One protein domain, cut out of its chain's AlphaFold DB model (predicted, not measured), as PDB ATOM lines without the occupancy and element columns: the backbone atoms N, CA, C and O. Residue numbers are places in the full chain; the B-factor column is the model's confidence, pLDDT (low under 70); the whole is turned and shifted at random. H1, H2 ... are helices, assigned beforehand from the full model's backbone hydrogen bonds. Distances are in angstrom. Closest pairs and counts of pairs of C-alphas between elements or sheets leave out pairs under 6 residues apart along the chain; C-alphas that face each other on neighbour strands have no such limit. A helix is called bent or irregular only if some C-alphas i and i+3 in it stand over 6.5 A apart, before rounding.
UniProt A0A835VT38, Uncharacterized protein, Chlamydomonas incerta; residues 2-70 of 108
ATOM      1  N   THR A   2      69.827   9.052  88.417       63.78
ATOM      2  CA  THR A   2      69.042   7.801  88.328       63.78
ATOM      3  C   THR A   2      69.270   6.829  89.489       63.78
ATOM      4  O   THR A   2      68.306   6.394  90.109       63.78
ATOM      5  N   GLN A   3      70.520   6.544  89.865       64.75
ATOM      6  CA  GLN A   3      70.778   5.650  91.006       64.75
ATOM      7  C   GLN A   3      70.302   6.235  92.345       64.75
ATOM      8  O   GLN A   3      69.735   5.514  93.155       64.75
ATOM      9  N   ALA A   4      70.440   7.551  92.529       61.66
ATOM     10  CA  ALA A   4      70.022   8.260  93.740       61.66
ATOM     11  C   ALA A   4      68.495   8.372  93.907       61.66
ATOM     12  O   ALA A   4      68.033   8.703  94.985       61.66
ATOM     13  N   VAL A   5      67.693   8.132  92.867       62.03
ATOM     14  CA  VAL A   5      66.222   8.184  92.973       62.03
ATOM     15  C   VAL A   5      65.626   6.776  93.052       62.03
ATOM     16  O   VAL A   5      64.706   6.528  93.838       62.03
ATOM     17  N   PHE A   6      66.162   5.830  92.277       66.56
ATOM     18  CA  PHE A   6      65.520   4.530  92.057       66.56
ATOM     19  C   PHE A   6      66.115   3.369  92.856       66.56
ATOM     20  O   PHE A   6      65.456   2.342  92.983       66.56
ATOM     21  N   VAL A   7      67.304   3.521  93.448       73.81
ATOM     22  CA  VAL A   7      67.882   2.502  94.336       73.81
ATOM     23  C   VAL A   7      67.677   2.940  95.783       73.81
ATOM     24  O   VAL A   7      68.194   3.978  96.188       73.81
ATOM     25  N   ASN A   8      66.926   2.155  96.562       66.25
ATOM     26  CA  ASN A   8      66.535   2.524  97.930       66.25
ATOM     27  C   ASN A   8      67.734   2.917  98.810       66.25
ATOM     28  O   ASN A   8      67.707   3.984  99.407       66.25
ATOM     29  N   GLU A   9      68.811   2.125  98.817       69.06
ATOM     30  CA  GLU A   9      70.026   2.405  99.608       69.06
ATOM     31  C   GLU A   9      70.749   3.702  99.234       69.06
ATOM     32  O   GLU A   9      71.461   4.284 100.049       69.06
ATOM     33  N   TRP A  10      70.576   4.170  98.002       69.94
ATOM     34  CA  TRP A  10      71.253   5.363  97.499       69.94
ATOM     35  C   TRP A  10      70.374   6.607  97.635       69.94
ATOM     36  O   TRP A  10      70.883   7.727  97.555       69.94
ATOM     37  N   ARG A  11      69.071   6.431  97.878       75.38
ATOM     38  CA  ARG A  11      68.120   7.534  97.976       75.38
ATOM     39  C   ARG A  11      68.394   8.404  99.185       75.38
ATOM     40  O   ARG A  11      68.705   9.578  99.022       75.38
ATOM     41  N   ASP A  12      68.397   7.818 100.371       74.31
ATOM     42  CA  ASP A  12      68.533   8.596 101.606       74.31
ATOM     43  C   ASP A  12      69.905   9.275 101.707       74.31
ATOM     44  O   ASP A  12      70.042  10.349 102.287       74.31
ATOM     45  N   ARG A  13      70.925   8.676 101.078       79.56
ATOM     46  CA  ARG A  13      72.292   9.196 101.086       79.56
ATOM     47  C   ARG A  13      72.526  10.334 100.094       79.56
ATOM     48  O   ARG A  13      73.194  11.298 100.446       79.56
ATOM     49  N   PHE A  14      72.050  10.208  98.857       83.00
ATOM     50  CA  PHE A  14      72.446  11.113  97.770       83.00
ATOM     51  C   PHE A  14      71.331  12.051  97.320       83.00
ATOM     52  O   PHE A  14      71.607  13.093  96.726       83.00
ATOM     53  N   MET A  15      70.071  11.706  97.584       85.75
ATOM     54  CA  MET A  15      68.943  12.530  97.169       85.75
ATOM     55  C   MET A  15      68.969  13.931  97.789       85.75
ATOM     56  O   MET A  15      68.720  14.869  97.031       85.75
ATOM     57  N   PRO A  16      69.318  14.124  99.080       89.75
ATOM     58  CA  PRO A  16      69.353  15.464  99.654       89.75
ATOM     59  C   PRO A  16      70.335  16.395  98.941       89.75
ATOM     60  O   PRO A  16      69.984  17.513  98.578       89.75
ATOM     61  N   GLU A  17      71.548  15.910  98.667       91.00
ATOM     62  CA  GLU A  17      72.585  16.679  97.975       91.00
ATOM     63  C   GLU A  17      72.182  17.003  96.530       91.00
ATOM     64  O   GLU A  17      72.263  18.153  96.094       91.00
ATOM     65  N   VAL A  18      71.685  16.004  95.791       91.94
ATOM     66  CA  VAL A  18      71.271  16.174  94.391       91.94
ATOM     67  C   VAL A  18      70.087  17.135  94.271       91.94
ATOM     68  O   VAL A  18      70.082  17.985  93.381       91.94
ATOM     69  N   MET A  19      69.091  17.017  95.153       94.00
ATOM     70  CA  MET A  19      67.911  17.881  95.128       94.00
ATOM     71  C   MET A  19      68.238  19.297  95.588       94.00
ATOM     72  O   MET A  19      67.749  20.238  94.974       94.00
ATOM     73  N   ALA A  20      69.119  19.472  96.577       95.69
ATOM     74  CA  ALA A  20      69.585  20.796  96.981       95.69
ATOM     75  C   ALA A  20      70.328  21.515  95.842       95.69
ATOM     76  O   ALA A  20      70.066  22.687  95.575       95.69
ATOM     77  N   ALA A  21      71.214  20.811  95.127       95.38
ATOM     78  CA  ALA A  21      71.918  21.375  93.976       95.38
ATOM     79  C   ALA A  21      70.956  21.753  92.838       95.38
ATOM     80  O   ALA A  21      71.089  22.817  92.231       95.38
ATOM     81  N   LEU A  22      69.966  20.900  92.564       96.06
ATOM     82  CA  LEU A  22      68.950  21.171  91.552       96.06
ATOM     83  C   LEU A  22      68.035  22.339  91.945       96.06
ATOM     84  O   LEU A  22      67.716  23.169  91.097       96.06
ATOM     85  N   ASP A  23      67.634  22.430  93.212       97.50
ATOM     86  CA  ASP A  23      66.813  23.530  93.718       97.50
ATOM     87  C   ASP A  23      67.547  24.869  93.596       97.50
ATOM     88  O   ASP A  23      66.979  25.836  93.093       97.50
ATOM     89  N   ALA A  24      68.843  24.900  93.927       96.81
ATOM     90  CA  ALA A  24      69.688  26.077  93.735       96.81
ATOM     91  C   ALA A  24      69.818  26.477  92.253       96.81
ATOM     92  O   ALA A  24      69.756  27.663  91.926       96.81
ATOM     93  N   LEU A  25      69.951  25.506  91.341       96.25
ATOM     94  CA  LEU A  25      69.972  25.765  89.898       96.25
ATOM     95  C   LEU A  25      68.648  26.388  89.420       96.25
ATOM     96  O   LEU A  25      68.650  27.379  88.690       96.25
ATOM     97  N   LEU A  26      67.519  25.830  89.861       96.69
ATOM     98  CA  LEU A  26      66.174  26.279  89.484       96.69
ATOM     99  C   LEU A  26      65.741  27.573  90.189       96.69
ATOM    100  O   LEU A  26      64.799  28.231  89.745       96.69
ATOM    101  N   ALA A  27      66.426  27.962  91.263       96.94
ATOM    102  CA  ALA A  27      66.290  29.284  91.864       96.94
ATOM    103  C   ALA A  27      66.899  30.376  90.968       96.94
ATOM    104  O   ALA A  27      66.367  31.483  90.892       96.94
ATOM    105  N   ALA A  28      67.993  30.068  90.264       95.50
ATOM    106  CA  ALA A  28      68.672  31.010  89.375       95.50
ATOM    107  C   ALA A  28      68.032  31.105  87.980       95.50
ATOM    108  O   ALA A  28      68.181  32.121  87.300       95.50
ATOM    109  N   SER A  29      67.342  30.052  87.534       94.75
ATOM    110  CA  SER A  29      66.834  29.935  86.167       94.75
ATOM    111  C   SER A  29      65.516  29.154  86.100       94.75
ATOM    112  O   SER A  29      65.359  28.155  86.800       94.75
ATOM    113  N   PRO A  30      64.555  29.539  85.235       93.31
ATOM    114  CA  PRO A  30      63.281  28.827  85.118       93.31
ATOM    115  C   PRO A  30      63.410  27.411  84.530       93.31
ATOM    116  O   PRO A  30      62.526  26.582  84.782       93.31
ATOM    117  N   HIS A  31      64.474  27.145  83.766       95.50
ATOM    118  CA  HIS A  31      64.783  25.859  83.136       95.50
ATOM    119  C   HIS A  31      66.242  25.457  83.373       95.50
ATOM    120  O   HIS A  31      67.072  26.282  83.768       95.50
ATOM    121  N   ILE A  32      66.549  24.185  83.116       94.50
ATOM    122  CA  ILE A  32      67.834  23.571  83.488       94.50
ATOM    123  C   ILE A  32      69.022  24.167  82.725       94.50
ATOM    124  O   ILE A  32      70.064  24.418  83.321       94.50
ATOM    125  N   GLU A  33      68.874  24.413  81.423       94.12
ATOM    126  CA  GLU A  33      69.953  24.956  80.577       94.12
ATOM    127  C   GLU A  33      69.928  26.491  80.481       94.12
ATOM    128  O   GLU A  33      70.766  27.084  79.804       94.12
ATOM    129  N   GLY A  34      68.976  27.154  81.147       91.06
ATOM    130  CA  GLY A  34      68.832  28.608  81.120       91.06
ATOM    131  C   GLY A  34      67.378  29.065  80.943       91.06
ATOM    132  O   GLY A  34      66.461  28.446  81.475       91.06
ATOM    133  N   PRO A  35      67.118  30.162  80.213       92.44
ATOM    134  CA  PRO A  35      65.790  30.774  80.170       92.44
ATOM    135  C   PRO A  35      64.788  30.048  79.263       92.44
ATOM    136  O   PRO A  35      63.603  30.371  79.301       92.44
ATOM    137  N   ALA A  36      65.236  29.101  78.437       94.56
ATOM    138  CA  ALA A  36      64.396  28.399  77.472       94.56
ATOM    139  C   ALA A  36      64.212  26.928  77.854       94.56
ATOM    140  O   ALA A  36      65.149  26.276  78.303       94.56
ATOM    141  N   PHE A  37      63.004  26.411  77.624       94.62
ATOM    142  CA  PHE A  37      62.705  24.991  77.784       94.62
ATOM    143  C   PHE A  37      63.450  24.161  76.729       94.62
ATOM    144  O   PHE A  37      63.315  24.431  75.531       94.62
ATOM    145  N   GLY A  38      64.155  23.116  77.159       94.00
ATOM    146  CA  GLY A  38      64.993  22.285  76.299       94.00
ATOM    147  C   GLY A  38      64.918  20.784  76.584       94.00
ATOM    148  O   GLY A  38      64.044  20.280  77.294       94.00
ATOM    149  N   LEU A  39      65.862  20.048  75.994       94.25
ATOM    150  CA  LEU A  39      65.958  18.591  76.118       94.25
ATOM    151  C   LEU A  39      66.214  18.162  77.569       94.25
ATOM    152  O   LEU A  39      65.609  17.195  78.040       94.25
ATOM    153  N   CYS A  40      67.064  18.896  78.291       95.00
ATOM    154  CA  CYS A  40      67.344  18.627  79.699       95.00
ATOM    155  C   CYS A  40      66.081  18.681  80.560       95.00
ATOM    156  O   CYS A  40      65.919  17.839  81.444       95.00
ATOM    157  N   ASP A  41      65.158  19.600  80.272       94.81
ATOM    158  CA  ASP A  41      63.906  19.700  81.014       94.81
ATOM    159  C   ASP A  41      62.979  18.508  80.774       94.81
ATOM    160  O   ASP A  41      62.302  18.057  81.694       94.81
ATOM    161  N   VAL A  42      62.958  17.964  79.554       92.94
ATOM    162  CA  VAL A  42      62.198  16.741  79.253       92.94
ATOM    163  C   VAL A  42      62.781  15.558  80.025       92.94
ATOM    164  O   VAL A  42      62.044  14.821  80.679       92.94
ATOM    165  N   LEU A  43      64.105  15.388  79.968       91.94
ATOM    166  CA  LEU A  43      64.800  14.257  80.584       91.94
ATOM    167  C   LEU A  43      64.682  14.281  82.110       91.94
ATOM    168  O   LEU A  43      64.233  13.307  82.712       91.94
ATOM    169  N   VAL A  44      65.069  15.388  82.743       93.31
ATOM    170  CA  VAL A  44      65.043  15.518  84.206       93.31
ATOM    171  C   VAL A  44      63.607  15.639  84.707       93.31
ATOM    172  O   VAL A  44      63.243  14.978  85.679       93.31
ATOM    173  N   GLY A  45      62.768  16.410  84.013       92.50
ATOM    174  CA  GLY A  45      61.360  16.582  84.346       92.50
ATOM    175  C   GLY A  45      60.575  15.275  84.355       92.50
ATOM    176  O   GLY A  45      59.788  15.050  85.272       92.50
ATOM    177  N   GLY A  46      60.831  14.375  83.400       89.94
ATOM    178  CA  GLY A  46      60.206  13.050  83.373       89.94
ATOM    179  C   GLY A  46      60.491  12.238  84.640       89.94
ATOM    180  O   GLY A  46      59.573  11.674  85.234       89.94
ATOM    181  N   TYR A  47      61.741  12.239  85.109       89.50
ATOM    182  CA  TYR A  47      62.101  11.574  86.362       89.50
ATOM    183  C   TYR A  47      61.513  12.267  87.593       89.50
ATOM    184  O   TYR A  47      61.072  11.585  88.514       89.50
ATOM    185  N   LEU A  48      61.478  13.602  87.625       91.88
ATOM    186  CA  LEU A  48      60.892  14.334  88.748       91.88
ATOM    187  C   LEU A  48      59.391  14.070  88.874       91.88
ATOM    188  O   LEU A  48      58.909  13.819  89.971       91.88
ATOM    189  N   LEU A  49      58.659  14.065  87.757       90.88
ATOM    190  CA  LEU A  49      57.224  13.771  87.740       90.88
ATOM    191  C   LEU A  49      56.914  12.293  88.019       90.88
ATOM    192  O   LEU A  49      55.815  11.977  88.474       90.88
ATOM    193  N   TYR A  50      57.878  11.395  87.813       87.00
ATOM    194  CA  TYR A  50      57.754   9.994  88.207       87.00
ATOM    195  C   TYR A  50      57.693   9.827  89.734       87.00
ATOM    196  O   TYR A  50      56.933   8.992  90.223       87.00
ATOM    197  N   ILE A  51      58.455  10.623  90.492       88.00
ATOM    198  CA  ILE A  51      58.541  10.519  91.959       88.00
ATOM    199  C   ILE A  51      57.155  10.569  92.625       88.00
ATOM    200  O   ILE A  51      56.795   9.585  93.265       88.00
ATOM    201  N   PRO A  52      56.322  11.615  92.460       85.62
ATOM    202  CA  PRO A  52      55.012  11.653  93.111       85.62
ATOM    203  C   PRO A  52      54.033  10.603  92.564       85.62
ATOM    204  O   PRO A  52      53.089  10.234  93.256       85.62
ATOM    205  N   ALA A  53      54.230  10.117  91.335       83.00
ATOM    206  CA  ALA A  53      53.340   9.136  90.719       83.00
ATOM    207  C   ALA A  53      53.596   7.694  91.196       83.00
ATOM    208  O   ALA A  53      52.658   6.900  91.243       83.00
ATOM    209  N   TYR A  54      54.844   7.352  91.532       81.38
ATOM    210  CA  TYR A  54      55.257   5.967  91.797       81.38
ATOM    211  C   TYR A  54      56.066   5.780  93.089       81.38
ATOM    212  O   TYR A  54      56.245   4.649  93.533       81.38
ATOM    213  N   LEU A  55      56.552   6.860  93.701       83.44
ATOM    214  CA  LEU A  55      57.350   6.862  94.932       83.44
ATOM    215  C   LEU A  55      56.741   7.828  95.973       83.44
ATOM    216  O   LEU A  55      57.406   8.778  96.389       83.44
ATOM    217  N   PRO A  56      55.484   7.611  96.411       82.38
ATOM    218  CA  PRO A  56      54.756   8.540  97.287       82.38
ATOM    219  C   PRO A  56      55.402   8.760  98.664       82.38
ATOM    220  O   PRO A  56      55.078   9.723  99.348       82.38
ATOM    221  N   GLN A  57      56.311   7.879  99.083       82.56
ATOM    222  CA  GLN A  57      57.070   7.992 100.328       82.56
ATOM    223  C   GLN A  57      58.191   9.043 100.289       82.56
ATOM    224  O   GLN A  57      58.803   9.318 101.317       82.56
ATOM    225  N   VAL A  58      58.516   9.585  99.114       85.75
ATOM    226  CA  VAL A  58      59.588  10.570  98.953       85.75
ATOM    227  C   VAL A  58      59.045  11.973  99.193       85.75
ATOM    228  O   VAL A  58      58.194  12.449  98.445       85.75
ATOM    229  N   ASP A  59      59.594  12.653 100.197       89.12
ATOM    230  CA  ASP A  59      59.274  14.047 100.486       89.12
ATOM    231  C   ASP A  59      60.205  15.009  99.725       89.12
ATOM    232  O   ASP A  59      61.431  14.903  99.782       89.12
ATOM    233  N   LEU A  60      59.601  15.958  99.008       91.31
ATOM    234  CA  LEU A  60      60.282  17.014  98.254       91.31
ATOM    235  C   LEU A  60      59.954  18.420  98.784       91.31
ATOM    236  O   LEU A  60      60.346  19.409  98.167       91.31
ATOM    237  N   THR A  61      59.248  18.540  99.913       93.88
ATOM    238  CA  THR A  61      58.810  19.830 100.480       93.88
ATOM    239  C   THR A  61      59.963  20.767 100.838       93.88
ATOM    240  O   THR A  61      59.783  21.983 100.809       93.88
ATOM    241  N   ALA A  62      61.160  20.228 101.084       94.75
ATOM    242  CA  ALA A  62      62.378  21.002 101.316       94.75
ATOM    243  C   ALA A  62      62.910  21.748 100.070       94.75
ATOM    244  O   ALA A  62      63.792  22.592 100.214       94.75
ATOM    245  N   TYR A  63      62.391  21.459  98.868       96.50
ATOM    246  CA  TYR A  63      62.900  21.967  97.585       96.50
ATOM    247  C   TYR A  63      61.808  22.745  96.823       96.50
ATOM    248  O   TYR A  63      61.176  22.224  95.892       96.50
ATOM    249  N   PRO A  64      61.509  23.994  97.226       97.06
ATOM    250  CA  PRO A  64      60.378  24.747  96.691       97.06
ATOM    251  C   PRO A  64      60.526  25.114  95.207       97.06
ATOM    252  O   PRO A  64      59.520  25.160  94.491       97.06
ATOM    253  N   HIS A  65      61.744  25.348  94.711       97.69
ATOM    254  CA  HIS A  65      61.981  25.676  93.303       97.69
ATOM    255  C   HIS A  65      61.815  24.439  92.422       97.69
ATOM    256  O   HIS A  65      61.232  24.538  91.339       97.69
ATOM    257  N   VAL A  66      62.231  23.267  92.913       97.12
ATOM    258  CA  VAL A  66      61.948  21.973  92.270       97.12
ATOM    259  C   VAL A  66      60.441  21.739  92.177       97.12
ATOM    260  O   VAL A  66      59.940  21.425  91.098       97.12
ATOM    261  N   LEU A  67      59.689  21.952  93.261       95.94
ATOM    262  CA  LEU A  67      58.232  21.787  93.255       95.94
ATOM    263  C   LEU A  67      57.538  22.755  92.289       95.94
ATOM    264  O   LEU A  67      56.669  22.348  91.511       95.94
ATOM    265  N   ALA A  68      57.937  24.029  92.292       96.38
ATOM    266  CA  ALA A  68      57.414  25.019  91.354       96.38
ATOM    267  C   ALA A  68      57.721  24.631  89.900       96.38
ATOM    268  O   ALA A  68      56.857  24.738  89.027       96.38
ATOM    269  N   TYR A  69      58.929  24.135  89.639       96.50
ATOM    270  CA  TYR A  69      59.340  23.641  88.333       96.50
ATOM    271  C   TYR A  69      58.525  22.420  87.882       96.50
ATOM    272  O   TYR A  69      57.999  22.417  86.769       96.50
ATOM    273  N   MET A  70      58.332  21.426  88.755       94.69
ATOM    274  CA  MET A  70      57.490  20.255  88.487       94.69
ATOM    275  C   MET A  70      56.057  20.657  88.143       94.69
ATOM    276  O   MET A  70      55.485  20.137  87.184       94.69
TER     277      MET A  70
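This is residues 2 to 70 of the 108 residues of an uncharacterized protein of Chlamydomonas incerta (UniProt A0A835VT38). Two long helices, H2 and H3, form opposite sides of an elongated body, slanted to each other and apart; H1 folds back on H2 at one end, and H4 packs crosswise on H2. The 69 printed residues include four named helices, H1 to H4 in order, and no named strand: all helix. It is compact, radius of gyration of the C-alphas 11.7 A, spanning 34 by 19 by 17 A.

H2, residues 8 to 28, 29.8 A, is irregular, C-alphas 13 and 16 being 7.1 A apart, with a kink of 51 degrees near residue 15. H3, residues 39 to 54, measures 22.8 A. H1, residues 2 to 6, begins at C-alpha 2 (69.042, 7.801, 88.328). H4, residues 64 to 70, ends at C-alpha 70 (57.490, 20.255, 88.487).

H2 touches H1 with residues 10 to 15 alone; closest C-alphas, Arg 11 and Ala 4, 4.7 A. H2 touches H4, about perpendicular at 87 degrees, with residues 19 to 27 alone; closest C-alphas, Asp 23 and His 65, 5.3 A. Every O i to N i+4 pair is within hydrogen-bond range in H1 and H4, 13 of 17 in H2, 9 of 12 in H3.

The printed part has no cut. Residues 2 to 6 and 8 to 10 have pLDDT under 70.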